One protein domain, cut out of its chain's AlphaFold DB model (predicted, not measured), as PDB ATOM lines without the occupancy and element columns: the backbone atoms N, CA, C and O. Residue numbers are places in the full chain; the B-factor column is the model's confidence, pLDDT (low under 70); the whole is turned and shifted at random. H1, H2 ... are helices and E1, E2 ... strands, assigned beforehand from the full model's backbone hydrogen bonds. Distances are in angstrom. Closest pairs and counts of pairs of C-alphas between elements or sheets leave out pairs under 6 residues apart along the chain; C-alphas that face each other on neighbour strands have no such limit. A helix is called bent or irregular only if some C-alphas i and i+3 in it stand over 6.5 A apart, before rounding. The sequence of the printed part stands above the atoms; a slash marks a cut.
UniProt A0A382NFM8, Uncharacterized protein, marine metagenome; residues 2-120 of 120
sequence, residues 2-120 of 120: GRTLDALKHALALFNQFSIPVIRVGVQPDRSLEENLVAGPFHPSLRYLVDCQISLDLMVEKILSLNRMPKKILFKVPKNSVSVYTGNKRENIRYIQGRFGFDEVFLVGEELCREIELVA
ATOM      1  N   GLY A   2     101.150  82.764  82.747       87.94
ATOM      2  CA  GLY A   2     101.394  84.079  82.117       87.94
ATOM      3  C   GLY A   2     100.744  85.275  82.829       87.94
ATOM      4  O   GLY A   2     101.448  86.205  83.194       87.94
ATOM      5  N   ARG A   3      99.438  85.201  83.141       92.38
ATOM      6  CA  ARG A   3      98.732  86.249  83.915       92.38
ATOM      7  C   ARG A   3      99.365  86.534  85.284       92.38
ATOM      8  O   ARG A   3      99.369  87.671  85.730       92.38
ATOM      9  N   THR A   4      99.891  85.508  85.954       93.62
ATOM     10  CA  THR A   4     100.549  85.658  87.259       93.62
ATOM     11  C   THR A   4     101.885  86.369  87.121       93.62
ATOM     12  O   THR A   4     102.166  87.269  87.904       93.62
ATOM     13  N   LEU A   5     102.698  85.976  86.138       94.50
ATOM     14  CA  LEU A   5     103.988  86.618  85.892       94.50
ATOM     15  C   LEU A   5     103.799  88.098  85.556       94.50
ATOM     16  O   LEU A   5     104.493  88.933  86.120       94.50
ATOM     17  N   ASP A   6     102.797  88.413  84.738       95.25
ATOM     18  CA  ASP A   6     102.461  89.787  84.373       95.25
ATOM     19  C   ASP A   6     101.993  90.625  85.578       95.25
ATOM     20  O   ASP A   6     102.510  91.712  85.824       95.25
ATOM     21  N   ALA A   7     101.080  90.104  86.406       95.81
ATOM     22  CA  ALA A   7     100.646  90.798  87.621       95.81
ATOM     23  C   ALA A   7     101.804  91.035  88.609       95.81
ATOM     24  O   ALA A   7     101.925  92.116  89.184       95.81
ATOM     25  N   LEU A   8     102.679  90.038  88.789       96.44
ATOM     26  CA  LEU A   8     103.852  90.153  89.657       96.44
ATOM     27  C   LEU A   8     104.877  91.143  89.107       96.44
ATOM     28  O   LEU A   8     105.444  91.906  89.881       96.44
ATOM     29  N   LYS A   9     105.087  91.161  87.789       96.44
ATOM     30  CA  LYS A   9     105.949  92.127  87.107       96.44
ATOM     31  C   LYS A   9     105.501  93.558  87.400       96.44
ATOM     32  O   LYS A   9     106.300  94.362  87.874       96.44
ATOM     33  N   HIS A  10     104.211  93.845  87.205       96.06
ATOM     34  CA  HIS A  10     103.627  95.150  87.517       96.06
ATOM     35  C   HIS A  10     103.761  95.509  89.000       96.06
ATOM     36  O   HIS A  10     104.154  96.628  89.329       96.06
ATOM     37  N   ALA A  11     103.485  94.563  89.901       96.44
ATOM     38  CA  ALA A  11     103.627  94.791  91.334       96.44
ATOM     39  C   ALA A  11     105.078  95.130  91.711       96.44
ATOM     40  O   ALA A  11     105.314  96.128  92.385       96.44
ATOM     41  N   LEU A  12     106.054  94.340  91.253       96.62
ATOM     42  CA  LEU A  12     107.473  94.575  91.528       96.62
ATOM     43  C   LEU A  12     107.948  95.932  91.000       96.62
ATOM     44  O   LEU A  12     108.647  96.642  91.721       96.62
ATOM     45  N   ALA A  13     107.542  96.309  89.785       93.69
ATOM     46  CA  ALA A  13     107.853  97.619  89.221       93.69
ATOM     47  C   ALA A  13     107.292  98.758  90.090       93.69
ATOM     48  O   ALA A  13     108.014  99.706  90.403       93.69
ATOM     49  N   LEU A  14     106.043  98.627  90.551       96.44
ATOM     50  CA  LEU A  14     105.395  99.601  91.430       96.44
ATOM     51  C   LEU A  14     106.118  99.729  92.779       96.44
ATOM     52  O   LEU A  14     106.435 100.835  93.202       96.44
ATOM     53  N   PHE A  15     106.425  98.615  93.450       96.75
ATOM     54  CA  PHE A  15     107.168  98.653  94.715       96.75
ATOM     55  C   PHE A  15     108.551  99.291  94.540       96.75
ATOM     56  O   PHE A  15     108.950 100.117  95.362       96.75
ATOM     57  N   ASN A  16     109.252  98.973  93.446       92.56
ATOM     58  CA  ASN A  16     110.554  99.560  93.139       92.56
ATOM     59  C   ASN A  16     110.471 101.079  92.909       92.56
ATOM     60  O   ASN A  16     111.321 101.812  93.406       92.56
ATOM     61  N   GLN A  17     109.423 101.568  92.235       94.94
ATOM     62  CA  GLN A  17     109.181 103.005  92.042       94.94
ATOM     63  C   GLN A  17     109.088 103.766  93.375       94.94
ATOM     64  O   GLN A  17     109.571 104.891  93.482       94.94
ATOM     65  N   PHE A  18     108.509 103.145  94.404       97.12
ATOM     66  CA  PHE A  18     108.420 103.714  95.752       97.12
ATOM     67  C   PHE A  18     109.598 103.331  96.658       97.12
ATOM     68  O   PHE A  18     109.549 103.586  97.859       97.12
ATOM     69  N   SER A  19     110.663 102.734  96.108       95.81
ATOM     70  CA  SER A  19     111.835 102.267  96.863       95.81
ATOM     71  C   SER A  19     111.483 101.294  98.000       95.81
ATOM     72  O   SER A  19     112.147 101.258  99.035       95.81
ATOM     73  N   ILE A  20     110.431 100.489  97.813       97.06
ATOM     74  CA  ILE A  20     109.990  99.473  98.771       97.06
ATOM     75  C   ILE A  20     110.630  98.130  98.388       97.06
ATOM     76  O   ILE A  20     110.302  97.568  97.339       97.06
ATOM     77  N   PRO A  21     111.529  97.571  99.217       93.81
ATOM     78  CA  PRO A  21     112.212  96.328  98.891       93.81
ATOM     79  C   PRO A  21     111.275  95.120  99.026       93.81
ATOM     80  O   PRO A  21     110.758  94.823 100.104       93.81
ATOM     81  N   VAL A  22     111.111  94.363  97.939       94.38
ATOM     82  CA  VAL A  22     110.379  93.087  97.952       94.38
ATOM     83  C   VAL A  22     111.335  91.937  98.258       94.38
ATOM     84  O   VAL A  22     112.111  91.494  97.406       94.38
ATOM     85  N   ILE A  23     111.244  91.421  99.485       92.69
ATOM     86  CA  ILE A  23     112.147  90.382 100.000       92.69
ATOM     87  C   ILE A  23     111.850  88.972  99.466       92.69
ATOM     88  O   ILE A  23     112.742  88.130  99.428       92.69
ATOM     89  N   ARG A  24     110.607  88.684  99.051       90.56
ATOM     90  CA  ARG A  24     110.197  87.355  98.571       90.56
ATOM     91  C   ARG A  24     109.041  87.454  97.579       90.56
ATOM     92  O   ARG A  24     108.118  88.235  97.772       90.56
ATOM     93  N   VAL A  25     109.097  86.628  96.533       92.56
ATOM     94  CA  VAL A  25     108.021  86.433  95.551       92.56
ATOM     95  C   VAL A  25     107.762  84.937  95.427       92.56
ATOM     96  O   VAL A  25     108.673  84.183  95.088       92.56
ATOM     97  N   GLY A  26     106.523  84.526  95.690       89.00
ATOM     98  CA  GLY A  26     106.126  83.120  95.746       89.00
ATOM     99  C   GLY A  26     106.186  82.522  97.151       89.00
ATOM    100  O   GLY A  26     106.562  83.178  98.125       89.00
ATOM    101  N   VAL A  27     105.775  81.260  97.238       86.69
ATOM    102  CA  VAL A  27     105.755  80.477  98.480       86.69
ATOM    103  C   VAL A  27     107.073  79.715  98.611       86.69
ATOM    104  O   VAL A  27     107.697  79.375  97.606       86.69
ATOM    105  N   GLN A  28     107.513  79.467  99.845       84.19
ATOM    106  CA  GLN A  28     108.668  78.610 100.090       84.19
ATOM    107  C   GLN A  28     108.373  77.197  99.564       84.19
ATOM    108  O   GLN A  28     107.366  76.623  99.967       84.19
ATOM    109  N   PRO A  29     109.205  76.645  98.665       84.25
ATOM    110  CA  PRO A  29     109.037  75.276  98.218       84.25
ATOM    111  C   PRO A  29     109.478  74.354  99.354       84.25
ATOM    112  O   PRO A  29     110.632  74.380  99.787       84.25
ATOM    113  N   ASP A  30     108.545  73.568  99.864       89.12
ATOM    114  CA  ASP A  30     108.830  72.460 100.756       89.12
ATOM    115  C   ASP A  30     108.044  71.237 100.292       89.12
ATOM    116  O   ASP A  30     107.067  71.340  99.548       89.12
ATOM    117  N   ARG A  31     108.500  70.063 100.722       87.06
ATOM    118  CA  ARG A  31     107.942  68.791 100.272       87.06
ATOM    119  C   ARG A  31     106.449  68.662 100.587       87.06
ATOM    120  O   ARG A  31     105.710  68.120  99.774       87.06
ATOM    121  N   SER A  32     106.006  69.183 101.731       89.56
ATOM    122  CA  SER A  32     104.592  69.157 102.106       89.56
ATOM    123  C   SER A  32     103.767  70.007 101.143       89.56
ATOM    124  O   SER A  32     102.724  69.562 100.670       89.56
ATOM    125  N   LEU A  33     104.249  71.201 100.790       86.31
ATOM    126  CA  LEU A  33     103.581  72.058  99.814       86.31
ATOM    127  C   LEU A  33     103.514  71.416  98.422       86.31
ATOM    128  O   LEU A  33     102.476  71.495  97.774       86.31
ATOM    129  N   GLU A  34     104.599  70.792  97.964       84.81
ATOM    130  CA  GLU A  34     104.643  70.140  96.650       84.81
ATOM    131  C   GLU A  34     103.681  68.948  96.564       84.81
ATOM    132  O   GLU A  34     102.971  68.804  95.570       84.81
ATOM    133  N   GLU A  35     103.613  68.128  97.615       88.12
ATOM    134  CA  GLU A  35     102.734  66.953  97.677       88.12
ATOM    135  C   GLU A  35     101.250  67.329  97.851       88.12
ATOM    136  O   GLU A  35     100.374  66.598  97.392       88.12
ATOM    137  N   ASN A  36     100.954  68.478  98.471       88.19
ATOM    138  CA  ASN A  36      99.589  68.933  98.769       88.19
ATOM    139  C   ASN A  36      99.115  70.098  97.881       88.19
ATOM    140  O   ASN A  36      98.116  70.758  98.192       88.19
ATOM    141  N   LEU A  37      99.811  70.387  96.779       85.94
ATOM    142  CA  LEU A  37      99.425  71.459  95.869       85.94
ATOM    143  C   LEU A  37      98.118  71.104  95.143       85.94
ATOM    144  O   LEU A  37      98.105  70.321  94.198       85.94
ATOM    145  N   VAL A  38      97.014  71.731  95.552       84.88
ATOM    146  CA  VAL A  38      95.701  71.523  94.915       84.88
ATOM    147  C   VAL A  38      95.552  72.371  93.650       84.88
ATOM    148  O   VAL A  38      95.126  71.882  92.606       84.88
ATOM    149  N   ALA A  39      95.878  73.661  93.737       82.69
ATOM    150  CA  ALA A  39      95.757  74.618  92.643       82.69
ATOM    151  C   ALA A  39      96.588  75.879  92.923       82.69
ATOM    152  O   ALA A  39      97.053  76.111  94.037       82.69
ATOM    153  N   GLY A  40      96.712  76.733  91.907       82.38
ATOM    154  CA  GLY A  40      97.372  78.032  92.004       82.38
ATOM    155  C   GLY A  40      98.717  78.086  91.272       82.38
ATOM    156  O   GLY A  40      99.267  77.061  90.867       82.38
ATOM    157  N   PRO A  41      99.242  79.296  91.028       82.81
ATOM    158  CA  PRO A  41     100.509  79.467  90.336       82.81
ATOM    159  C   PRO A  41     101.678  79.174  91.285       82.81
ATOM    160  O   PRO A  41     102.155  80.060  91.992       82.81
ATOM    161  N   PHE A  42     102.156  77.932  91.279       86.62
ATOM    162  CA  PHE A  42     103.358  77.527  92.001       86.62
ATOM    163  C   PHE A  42     104.513  77.266  91.033       86.62
ATOM    164  O   PHE A  42     104.357  76.588  90.018       86.62
ATOM    165  N   HIS A  43     105.680  77.821  91.354       87.38
ATOM    166  CA  HIS A  43     106.943  77.470  90.717       87.38
ATOM    167  C   HIS A  43     108.098  77.789  91.678       87.38
ATOM    168  O   HIS A  43     108.167  78.927  92.151       87.38
ATOM    169  N   PRO A  44     109.043  76.862  91.922       87.44
ATOM    170  CA  PRO A  44     110.159  77.094  92.847       87.44
ATOM    171  C   PRO A  44     110.991  78.337  92.502       87.44
ATOM    172  O   PRO A  44     111.421  79.084  93.372       87.44
ATOM    173  N   SER A  45     111.169  78.607  91.207       91.31
ATOM    174  CA  SER A  45     111.900  79.775  90.685       91.31
ATOM    175  C   SER A  45     110.987  80.929  90.247       91.31
ATOM    176  O   SER A  45     111.316  81.634  89.298       91.31
ATOM    177  N   LEU A  46     109.812  81.111  90.865       93.25
ATOM    178  CA  LEU A  46     108.841  82.128  90.429       93.25
ATOM    179  C   LEU A  46     109.454  83.533  90.355       93.25
ATOM    180  O   LEU A  46     109.280  84.210  89.347       93.25
ATOM    181  N   ARG A  47     110.224  83.937  91.376       94.31
ATOM    182  CA  ARG A  47     110.948  85.218  91.383       94.31
ATOM    183  C   ARG A  47     111.830  85.383  90.144       94.31
ATOM    184  O   ARG A  47     111.696  86.377  89.444       94.31
ATOM    185  N   TYR A  48     112.650  84.377  89.844       95.19
ATOM    186  CA  TYR A  48     113.532  84.378  88.676       95.19
ATOM    187  C   TYR A  48     112.753  84.561  87.368       95.19
ATOM    188  O   TYR A  48     113.147  85.367  86.536       95.19
ATOM    189  N   LEU A  49     111.622  83.867  87.196       95.50
ATOM    190  CA  LEU A  49     110.797  84.004  85.990       95.50
ATOM    191  C   LEU A  49     110.225  85.416  85.824       95.50
ATOM    192  O   LEU A  49     110.151  85.912  84.702       95.50
ATOM    193  N   VAL A  50     109.815  86.059  86.920       96.25
ATOM    194  CA  VAL A  50     109.325  87.444  86.879       96.25
ATOM    195  C   VAL A  50     110.473  88.407  86.584       96.25
ATOM    196  O   VAL A  50     110.335  89.255  85.704       96.25
ATOM    197  N   ASP A  51     111.620  88.243  87.249       96.00
ATOM    198  CA  ASP A  51     112.804  89.073  87.019       96.00
ATOM    199  C   ASP A  51     113.269  88.974  85.552       96.00
ATOM    200  O   ASP A  51     113.597  89.992  84.950       96.00
ATOM    201  N   CYS A  52     113.212  87.787  84.928       97.38
ATOM    202  CA  CYS A  52     113.520  87.609  83.503       97.38
ATOM    203  C   CYS A  52     112.622  88.465  82.599       97.38
ATOM    204  O   CYS A  52     113.117  89.036  81.626       97.38
ATOM    205  N   GLN A  53     111.324  88.581  82.914       96.62
ATOM    206  CA  GLN A  53     110.399  89.425  82.150       96.62
ATOM    207  C   GLN A  53     110.660  90.916  82.365       96.62
ATOM    208  O   GLN A  53     110.635  91.670  81.400       96.62
ATOM    209  N   ILE A  54     110.955  91.334  83.601       96.19
ATOM    210  CA  ILE A  54     111.351  92.722  83.894       96.19
ATOM    211  C   ILE A  54     112.612  93.077  83.100       96.19
ATOM    212  O   ILE A  54     112.661  94.095  82.416       96.19
ATOM    213  N   SER A  55     113.624  92.211  83.142       96.81
ATOM    214  CA  SER A  55     114.864  92.391  82.390       96.81
ATOM    215  C   SER A  55     114.637  92.447  80.882       96.81
ATOM    216  O   SER A  55     115.300  93.231  80.207       96.81
ATOM    217  N   LEU A  56     113.706  91.651  80.347       97.44
ATOM    218  CA  LEU A  56     113.348  91.707  78.934       97.44
ATOM    219  C   LEU A  56     112.750  93.066  78.554       97.44
ATOM    220  O   LEU A  56     113.154  93.636  77.543       97.44
ATOM    221  N   ASP A  57     111.829  93.589  79.366       96.56
ATOM    222  CA  ASP A  57     111.221  94.902  79.135       96.56
ATOM    223  C   ASP A  57     112.297  96.003  79.132       96.56
ATOM    224  O   ASP A  57     112.355  96.797  78.195       96.56
ATOM    225  N   LEU A  58     113.235  95.972  80.085       95.81
ATOM    226  CA  LEU A  58     114.367  96.909  80.126       95.81
ATOM    227  C   LEU A  58     115.269  96.804  78.886       95.81
ATOM    228  O   LEU A  58     115.695  97.818  78.333       95.81
ATOM    229  N   MET A  59     115.568  95.588  78.418       96.88
ATOM    230  CA  MET A  59     116.342  95.385  77.185       96.88
ATOM    231  C   MET A  59     115.622  95.981  75.971       96.88
ATOM    232  O   MET A  59     116.251  96.648  75.147       96.88
ATOM    233  N   VAL A  60     114.308  95.754  75.871       96.81
ATOM    234  CA  VAL A  60     113.453  96.310  74.816       96.81
ATOM    235  C   VAL A  60     113.471  97.835  74.863       96.81
ATOM    236  O   VAL A  60     113.683  98.454  73.825       96.81
ATOM    237  N   GLU A  61     113.313  98.445  76.037       95.81
ATOM    238  CA  GLU A  61     113.378  99.902  76.202       95.81
ATOM    239  C   GLU A  61     114.718 100.475  75.729       95.81
ATOM    240  O   GLU A  61     114.739 101.441  74.964       95.81
ATOM    241  N   LYS A  62     115.845  99.851  76.105       95.44
ATOM    242  CA  LYS A  62     117.173 100.291  75.647       95.44
ATOM    243  C   LYS A  62     117.302 100.217  74.128       95.44
ATOM    244  O   LYS A  62     117.786 101.169  73.521       95.44
ATOM    245  N   ILE A  63     116.834  99.138  73.503       95.25
ATOM    246  CA  ILE A  63     116.848  99.012  72.037       95.25
ATOM    247  C   ILE A  63     115.973 100.084  71.390       95.25
ATOM    248  O   ILE A  63     116.420 100.743  70.457       95.25
ATOM    249  N   LEU A  64     114.755 100.300  71.890       94.69
ATOM    250  CA  LEU A  64     113.830 101.290  71.330       94.69
ATOM    251  C   LEU A  64     114.343 102.730  71.464       94.69
ATOM    252  O   LEU A  64     113.916 103.593  70.703       94.69
ATOM    253  N   SER A  65     115.274 102.989  72.387       93.81
ATOM    254  CA  SER A  65     115.925 104.295  72.534       93.81
ATOM    255  C   SER A  65     117.018 104.582  71.491       93.81
ATOM    256  O   SER A  65     117.514 105.706  71.415       93.81
ATOM    257  N   LEU A  66     117.410 103.596  70.675       91.00
ATOM    258  CA  LEU A  66     118.412 103.788  69.629       91.00
ATOM    259  C   LEU A  66     117.832 104.528  68.413       91.00
ATOM    260  O   LEU A  66     116.825 104.124  67.837       91.00
ATOM    261  N   ASN A  67     118.561 105.532  67.924       88.19
ATOM    262  CA  ASN A  67     118.206 106.249  66.690       88.19
ATOM    263  C   ASN A  67     118.369 105.396  65.421       88.19
ATOM    264  O   ASN A  67     117.750 105.670  64.393       88.19
ATOM    265  N   ARG A  68     119.241 104.385  65.463       87.88
ATOM    266  CA  ARG A  68     119.514 103.478  64.346       87.88
ATOM    267  C   ARG A  68     119.729 102.070  64.877       87.88
ATOM    268  O   ARG A  68     120.473 101.884  65.833       87.88
ATOM    269  N   MET A  69     119.120 101.089  64.219       88.19
ATOM    270  CA  MET A  69     119.323  99.677  64.538       88.19
ATOM    271  C   MET A  69     120.669  99.188  63.977       88.19
ATOM    272  O   MET A  69     120.850  99.215  62.752       88.19
ATOM    273  N   PRO A  70     121.621  98.754  64.823       89.06
ATOM    274  CA  PRO A  70     122.810  98.047  64.362       89.06
ATOM    275  C   PRO A  70     122.456  96.603  63.966       89.06
ATOM    276  O   PRO A  70     121.370  96.109  64.256       89.06
ATOM    277  N   LYS A  71     123.389  95.892  63.320       87.06
ATOM    278  CA  LYS A  71     123.222  94.453  63.018       87.06
ATOM    279  C   LYS A  71     123.483  93.547  64.224       87.06
ATOM    280  O   LYS A  71     122.941  92.449  64.308       87.06
ATOM    281  N   LYS A  72     124.336  94.007  65.138       92.31
ATOM    282  CA  LYS A  72     124.759  93.296  66.346       92.31
ATOM    283  C   LYS A  72     124.620  94.231  67.534       92.31
ATOM    284  O   LYS A  72     124.854  95.426  67.381       92.31
ATOM    285  N   ILE A  73     124.279  93.683  68.691       94.31
ATOM    286  CA  ILE A  73     124.177  94.450  69.935       94.31
ATOM    287  C   ILE A  73     124.896  93.747  71.077       94.31
ATOM    288  O   ILE A  73     124.925  92.516  71.144       94.31
ATOM    289  N   LEU A  74     125.443  94.538  71.995       95.25
ATOM    290  CA  LEU A  74     126.043  94.063  73.232       95.25
ATOM    291  C   LEU A  74     125.343  94.711  74.424       95.25
ATOM    292  O   LEU A  74     125.321  95.931  74.553       95.25
ATOM    293  N   PHE A  75     124.839  93.885  75.334       96.50
ATOM    294  CA  PHE A  75     124.405  94.331  76.649       96.50
ATOM    295  C   PHE A  75     125.501  94.097  77.682       96.50
ATOM    296  O   PHE A  75     125.978  92.971  77.855       96.50
ATOM    297  N   LYS A  76     125.858  95.152  78.406       96.88
ATOM    298  CA  LYS A  76     126.617  95.057  79.650       96.88
ATOM    299  C   LYS A  76     125.626  95.052  80.798       96.88
ATOM    300  O   LYS A  76     124.737  95.900  80.856       96.88
ATOM    301  N   VAL A  77     125.732  94.062  81.673       96.44
ATOM    302  CA  VAL A  77     124.811  93.889  82.799       96.44
ATOM    303  C   VAL A  77     125.585  93.601  84.079       96.44
ATOM    304  O   VAL A  77     126.721  93.121  84.009       96.44
ATOM    305  N   PRO A  78     124.977  93.806  85.260       95.81
ATOM    306  CA  PRO A  78     125.574  93.355  86.506       95.81
ATOM    307  C   PRO A  78     125.909  91.862  86.437       95.81
ATOM    308  O   PRO A  78     125.081  91.040  86.027       95.81
ATOM    309  N   LYS A  79     127.120  91.487  86.859       94.81
ATOM    310  CA  LYS A  79     127.635  90.104  86.788       94.81
ATOM    311  C   LYS A  79     126.695  89.056  87.400       94.81
ATOM    312  O   LYS A  79     126.538  87.969  86.853       94.81
ATOM    313  N   ASN A  80     126.026  89.394  88.499       93.75
ATOM    314  CA  ASN A  80     125.057  88.527  89.184       93.75
ATOM    315  C   ASN A  80     123.691  88.419  88.473       93.75
ATOM    316  O   ASN A  80     122.895  87.548  88.809       93.75
ATOM    317  N   SER A  81     123.422  89.281  87.493       95.38
ATOM    318  CA  SER A  81     122.134  89.388  86.800       95.38
ATOM    319  C   SER A  81     122.169  88.797  85.387       95.38
ATOM    320  O   SER A  81     121.137  88.716  84.725       95.38
ATOM    321  N   VAL A  82     123.331  88.314  84.932       96.69
ATOM    322  CA  VAL A  82     123.538  87.701  83.605       96.69
ATOM    323  C   VAL A  82     122.477  86.646  83.277       96.69
ATOM    324  O   VAL A  82     121.923  86.647  82.178       96.69
ATOM    325  N   SER A  83     122.157  85.768  84.231       97.00
ATOM    326  CA  SER A  83     121.156  84.707  84.046       97.00
ATOM    327  C   SER A  83     119.741  85.254  83.826       97.00
ATOM    328  O   SER A  83     118.989  84.720  83.011       97.00
ATOM    329  N   VAL A  84     119.386  86.335  84.526       97.50
ATOM    330  CA  VAL A  84     118.067  86.973  84.436       97.50
ATOM    331  C   VAL A  84     117.902  87.650  83.077       97.50
ATOM    332  O   VAL A  84     116.916  87.422  82.384       97.50
ATOM    333  N   TYR A  85     118.911  88.402  82.633       97.81
ATOM    334  CA  TYR A  85     118.876  89.042  81.316       97.81
ATOM    335  C   TYR A  85     118.994  88.043  80.160       97.81
ATOM    336  O   TYR A  85     118.397  88.252  79.108       97.81
ATOM    337  N   THR A  86     119.698  86.924  80.352       97.62
ATOM    338  CA  THR A  86     119.688  85.815  79.384       97.62
ATOM    339  C   THR A  86     118.283  85.217  79.242       97.62
ATOM    340  O   THR A  86     117.887  84.812  78.145       97.62
ATOM    341  N   GLY A  87     117.511  85.198  80.332       96.56
ATOM    342  CA  GLY A  87     116.166  84.642  80.392       96.56
ATOM    343  C   GLY A  87     116.160  83.123  80.560       96.56
ATOM    344  O   GLY A  87     117.134  82.427  80.233       96.56
ATOM    345  N   ASN A  88     115.031  82.580  81.021       93.94
ATOM    346  CA  ASN A  88     114.887  81.141  81.206       93.94
ATOM    347  C   ASN A  88     115.095  80.425  79.866       93.94
ATOM    348  O   ASN A  88     114.513  80.786  78.844       93.94
ATOM    349  N   LYS A  89     115.976  79.421  79.838       94.50
ATOM    350  CA  LYS A  89     116.363  78.721  78.600       94.50
ATOM    351  C   LYS A  89     116.800  79.671  77.471       94.50
ATOM    352  O   LYS A  89     116.572  79.337  76.312       94.50
ATOM    353  N   ARG A  90     117.408  80.832  77.756       96.44
ATOM    354  CA  ARG A  90     117.805  81.861  76.763       96.44
ATOM    355  C   ARG A  90     116.634  82.527  76.017       96.44
ATOM    356  O   ARG A  90     116.786  82.925  74.861       96.44
ATOM    357  N   GLU A  91     115.449  82.580  76.620       96.69
ATOM    358  CA  GLU A  91     114.247  83.125  75.972       96.69
ATOM    359  C   GLU A  91     114.363  84.610  75.617       96.69
ATOM    360  O   GLU A  91     113.966  84.981  74.515       96.69
ATOM    361  N   ASN A  92     114.978  85.429  76.475       97.69
ATOM    362  CA  ASN A  92     115.118  86.865  76.234       97.69
ATOM    363  C   ASN A  92     115.986  87.127  75.003       97.69
ATOM    364  O   ASN A  92     115.602  87.881  74.117       97.69
ATOM    365  N   ILE A  93     117.119  86.429  74.895       96.94
ATOM    366  CA  ILE A  93     118.020  86.541  73.740       96.94
ATOM    367  C   ILE A  93     117.290  86.188  72.439       96.94
ATOM    368  O   ILE A  93     117.320  86.966  71.488       96.94
ATOM    369  N   ARG A  94     116.573  85.054  72.416       96.94
ATOM    370  CA  ARG A  94     115.790  84.646  71.237       96.94
ATOM    371  C   ARG A  94     114.682  85.638  70.903       96.94
ATOM    372  O   ARG A  94     114.452  85.907  69.729       96.94
ATOM    373  N   TYR A  95     114.000  86.167  71.917       97.12
ATOM    374  CA  TYR A  95     112.951  87.159  71.727       97.12
ATOM    375  C   TYR A  95     113.502  88.421  71.064       97.12
ATOM    376  O   TYR A  95     112.939  88.891  70.081       97.12
ATOM    377  N   ILE A  96     114.623  88.943  71.565       96.19
ATOM    378  CA  ILE A  96     115.261  90.148  71.035       96.19
ATOM    379  C   ILE A  96     115.742  89.927  69.595       96.19
ATOM    380  O   ILE A  96     115.450  90.750  68.729       96.19
ATOM    381  N   GLN A  97     116.394  88.793  69.310       94.75
ATOM    382  CA  GLN A  97     116.794  88.427  67.945       94.75
ATOM    383  C   GLN A  97     115.587  88.349  67.002       94.75
ATOM    384  O   GLN A  97     115.593  88.967  65.943       94.75
ATOM    385  N   GLY A  98     114.527  87.639  67.401       95.06
ATOM    386  CA  GLY A  98     113.341  87.448  66.567       95.06
ATOM    387  C   GLY A  98     112.513  88.719  66.360       95.06
ATOM    388  O   GLY A  98     111.997  88.937  65.270       95.06
ATOM    389  N   ARG A  99     112.390  89.571  67.386       95.56
ATOM    390  CA  ARG A  99     111.582  90.800  67.329       95.56
ATOM    391  C   ARG A  99     112.254  91.917  66.536       95.56
ATOM    392  O   ARG A  99     111.555  92.661  65.856       95.56
ATOM    393  N   PHE A 100     113.572  92.064  66.659       93.94
ATOM    394  CA  PHE A 100     114.308  93.199  66.086       93.94
ATOM    395  C   PHE A 100     115.214  92.824  64.907       93.94
ATOM    396  O   PHE A 100     115.738  93.715  64.247       93.94
ATOM    397  N   GLY A 101     115.386  91.532  64.616       91.31
ATOM    398  CA  GLY A 101     116.176  91.065  63.474       91.31
ATOM    399  C   GLY A 101     117.689  91.206  63.656       91.31
ATOM    400  O   GLY A 101     118.401  91.362  62.670       91.31
ATOM    401  N   PHE A 102     118.187  91.183  64.897       91.69
ATOM    402  CA  PHE A 102     119.628  91.195  65.161       91.69
ATOM    403  C   PHE A 102     120.267  89.852  64.799       91.69
ATOM    404  O   PHE A 102     119.783  88.802  65.231       91.69
ATOM    405  N   ASP A 103     121.401  89.896  64.095       89.81
ATOM    406  CA  ASP A 103     122.190  88.705  63.761       89.81
ATOM    407  C   ASP A 103     122.745  88.069  65.048       89.81
ATOM    408  O   ASP A 103     122.656  86.862  65.277       89.81
ATOM    409  N   GLU A 104     123.275  88.910  65.939       90.69
ATOM    410  CA  GLU A 104     123.905  88.496  67.190       90.69
ATOM    411  C   GLU A 104     123.527  89.439  68.340       90.69
ATOM    412  O   GLU A 104     123.567  90.666  68.211       90.69
ATOM    413  N   VAL A 105     123.194  88.842  69.486       95.00
ATOM    414  CA  VAL A 105     122.926  89.540  70.749       95.00
ATOM    415  C   VAL A 105     123.899  89.006  71.792       95.00
ATOM    416  O   VAL A 105     123.805  87.851  72.218       95.00
ATOM    417  N   PHE A 106     124.842  89.853  72.189       94.81
ATOM    418  CA  PHE A 106     125.841  89.546  73.200       94.81
ATOM    419  C   PHE A 106     125.432  90.078  74.559       94.81
ATOM    420  O   PHE A 106     124.748  91.094  74.680       94.81
ATOM    421  N   LEU A 107     125.891  89.385  75.593       95.44
ATOM    422  CA  LEU A 107     125.617  89.743  76.967       95.44
ATOM    423  C   LEU A 107     126.851  89.458  77.813       95.44
ATOM    424  O   LEU A 107     127.333  88.325  77.850       95.44
ATOM    425  N   VAL A 108     127.369  90.498  78.458       95.94
ATOM    426  CA  VAL A 108     128.587  90.442  79.270       95.94
ATOM    427  C   VAL A 108     128.269  90.935  80.673       95.94
ATOM    428  O   VAL A 108     127.658  91.986  80.856       95.94
ATOM    429  N   GLY A 109     128.671  90.145  81.668       95.56
ATOM    430  CA  GLY A 109     128.577  90.518  83.073       95.56
ATOM    431  C   GLY A 109     129.773  91.365  83.498       95.56
ATOM    432  O   GLY A 109     130.905  90.899  83.387       95.56
ATOM    433  N   GLU A 110     129.533  92.562  84.024       93.44
ATOM    434  CA  GLU A 110     130.573  93.464  84.532       93.44
ATOM    435  C   GLU A 110     130.433  93.677  86.051       93.44
ATOM    436  O   GLU A 110     129.328  93.735  86.594       93.44
ATOM    437  N   GLU A 111     131.568  93.763  86.754       88.12
ATOM    438  CA  GLU A 111     131.635  93.863  88.226       88.12
ATOM    439  C   GLU A 111     131.130  95.223  88.749       88.12
ATOM    440  O   GLU A 111     130.521  95.294  89.812       88.12
ATOM    441  N   LEU A 112     131.377  96.302  87.996       87.00
ATOM    442  CA  LEU A 112     131.044  97.688  88.364       87.00
ATOM    443  C   LEU A 112     129.775  98.213  87.670       87.00
ATOM    444  O   LEU A 112     129.409  99.375  87.838       87.00
ATOM    445  N   CYS A 113     129.100  97.358  86.906       85.62
ATOM    446  CA  CYS A 113     127.866  97.691  86.214       85.62
ATOM    447  C   CYS A 113     126.697  97.617  87.205       85.62
ATOM    448  O   CYS A 113     126.420  96.559  87.775       85.62
ATOM    449  N   ARG A 114     126.046  98.760  87.453       82.88
ATOM    450  CA  ARG A 114     124.889  98.865  88.363       82.88
ATOM    451  C   ARG A 114     123.565  98.621  87.648       82.88
ATOM    452  O   ARG A 114     122.649  98.058  88.239       82.88
ATOM    453  N   GLU A 115     123.483  99.017  86.384       86.56
ATOM    454  CA  GLU A 115     122.287  98.940  85.547       86.56
ATOM    455  C   GLU A 115     122.658  98.459  84.148       86.56
ATOM    456  O   GLU A 115     123.802  98.584  83.732       86.56
ATOM    457  N   ILE A 116     121.687  97.919  83.412       92.25
ATOM    458  CA  ILE A 116     121.916  97.477  82.038       92.25
ATOM    459  C   ILE A 116     122.319  98.637  81.122       92.25
ATOM    460  O   ILE A 116     121.632  99.657  81.022       92.25
ATOM    461  N   GLU A 117     123.391  98.419  80.372       91.94
ATOM    462  CA  GLU A 117     123.882  99.325  79.344       91.94
ATOM    463  C   GLU A 117     123.858  98.620  77.990       91.94
ATOM    464  O   GLU A 117     124.275  97.467  77.857       91.94
ATOM    465  N   LEU A 118     123.360  99.321  76.973       91.25
ATOM    466  CA  LEU A 118     123.374  98.859  75.593       91.25
ATOM    467  C   LEU A 118     124.523  99.544  74.855       91.25
ATOM    468  O   LEU A 118     124.572 100.769  74.778       91.25
ATOM    469  N   VAL A 119     125.423  98.737  74.305       86.94
ATOM    470  CA  VAL A 119     126.525  99.163  73.445       86.94
ATOM    471  C   VAL A 119     126.174  98.727  72.023       86.94
ATOM    472  O   VAL A 119     126.093  97.529  71.735       86.94
ATOM    473  N   ALA A 120     125.892  99.713  71.172       75.75
ATOM    474  CA  ALA A 120     125.378  99.569  69.810       75.75
ATOM    475  C   ALA A 120     126.294 100.263  68.798       75.75
ATOM    476  O   ALA A 120     126.836 101.337  69.146       75.75
TER     477      ALA A 120
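AT A GLANCE: This is residues 2 to 120 of the 120 residues of an uncharacterized protein of marine metagenome (UniProt A0A382NFM8). A small wall of three strands has H3, H4 and H5 packed over one face, and the longest helix, H3, runs on beyond it to where H1 crosses near its other end. A loop holding the tiny helix H2 makes the far end of the elongated outline, while residues 14 to 19, of which 14 to 17 belong to H1, stick out. The printed part has 119 residues with five named helices and three named strands, in the order H1 H2 H3 E1 H4 H5 E2 E3; the sheet, E2 E1 E3, is mixed, and the class is mixed, helices and strands. The whole is only just compact, close to loose, with a radius of gyration of the C-alphas of 16.2 A and spans of 51 by 30 by 26 A.

IN THESE COORDINATES: In the sheet, E1 is residues 72 to 78, 20.2 A long from C-alpha 72 at (124.759, 93.296, 66.346); E2 is residues 104 to 110, 19.2 A; E3 is residues 117 to 119, 6.5 A, ending at C-alpha 119 at (126.525, 99.163, 73.445). H3 is residues 46 to 64, 27.5 A; H4 is residues 79 to 86, 11.7 A; H5 is residues 88 to 100, 19.3 A. H4 and H5 are irregular: C-alphas 80 and 83 are 7.5 A apart, and C-alphas 89 and 92 are 8.6 A apart. H1 is residues 2 to 17, 22.7 A from C-alpha 2 at (101.394, 84.079, 82.117), and H2 is residues 31 to 35, 6.1 A.

HOW THE PARTS SIT: E2 is parallel to E1 at 22 degrees, with N 75 and O 106 at 2.9 A, within hydrogen-bond range. E3 is antiparallel to E1 at 153 degrees, with N 119 and O 74 at 2.8 A. E1, H4 and H5, E2 form a strand-helix-strand unit, two parallel strands with helices between, with a right-handed crossover. H3, H4 and H5 on one face of the sheet make two layers. H4 has a height of 7.5 A over the sheet and runs along the strands, at 12 degrees to E2 on the local plane. The hub, H3, touches H4 about perpendicular at 83 degrees, closest at the C-alphas of Cys 52 and Val 84, 4.7 A. H3 touches H5 at a shallow tilt of 20 degrees, the same way, closest at the C-alphas of Leu 56 and Asn 92, 5.8 A. H1, with residues 5 to 9 alone, touches H3 only just about perpendicular, at 71 degrees; the C-alphas of Leu 5 and Val 50, the closest, are 5.5 A apart. H2 is apart from H1 and H3. Every O i to N i+4 pair is within hydrogen-bond range in H1, H2 and H3, but 2 of 4 in H4 and 7 of 9 in H5.

THE WHOLE: The C-alphas farthest apart, those of Ser 32 and Arg 68, are 53.2 A apart. The printed part has no cut, and the link from H1 to H2, 13 residues, is long. No printed residue is under 70 in pLDDT, and the mean of the printed part is 92.7.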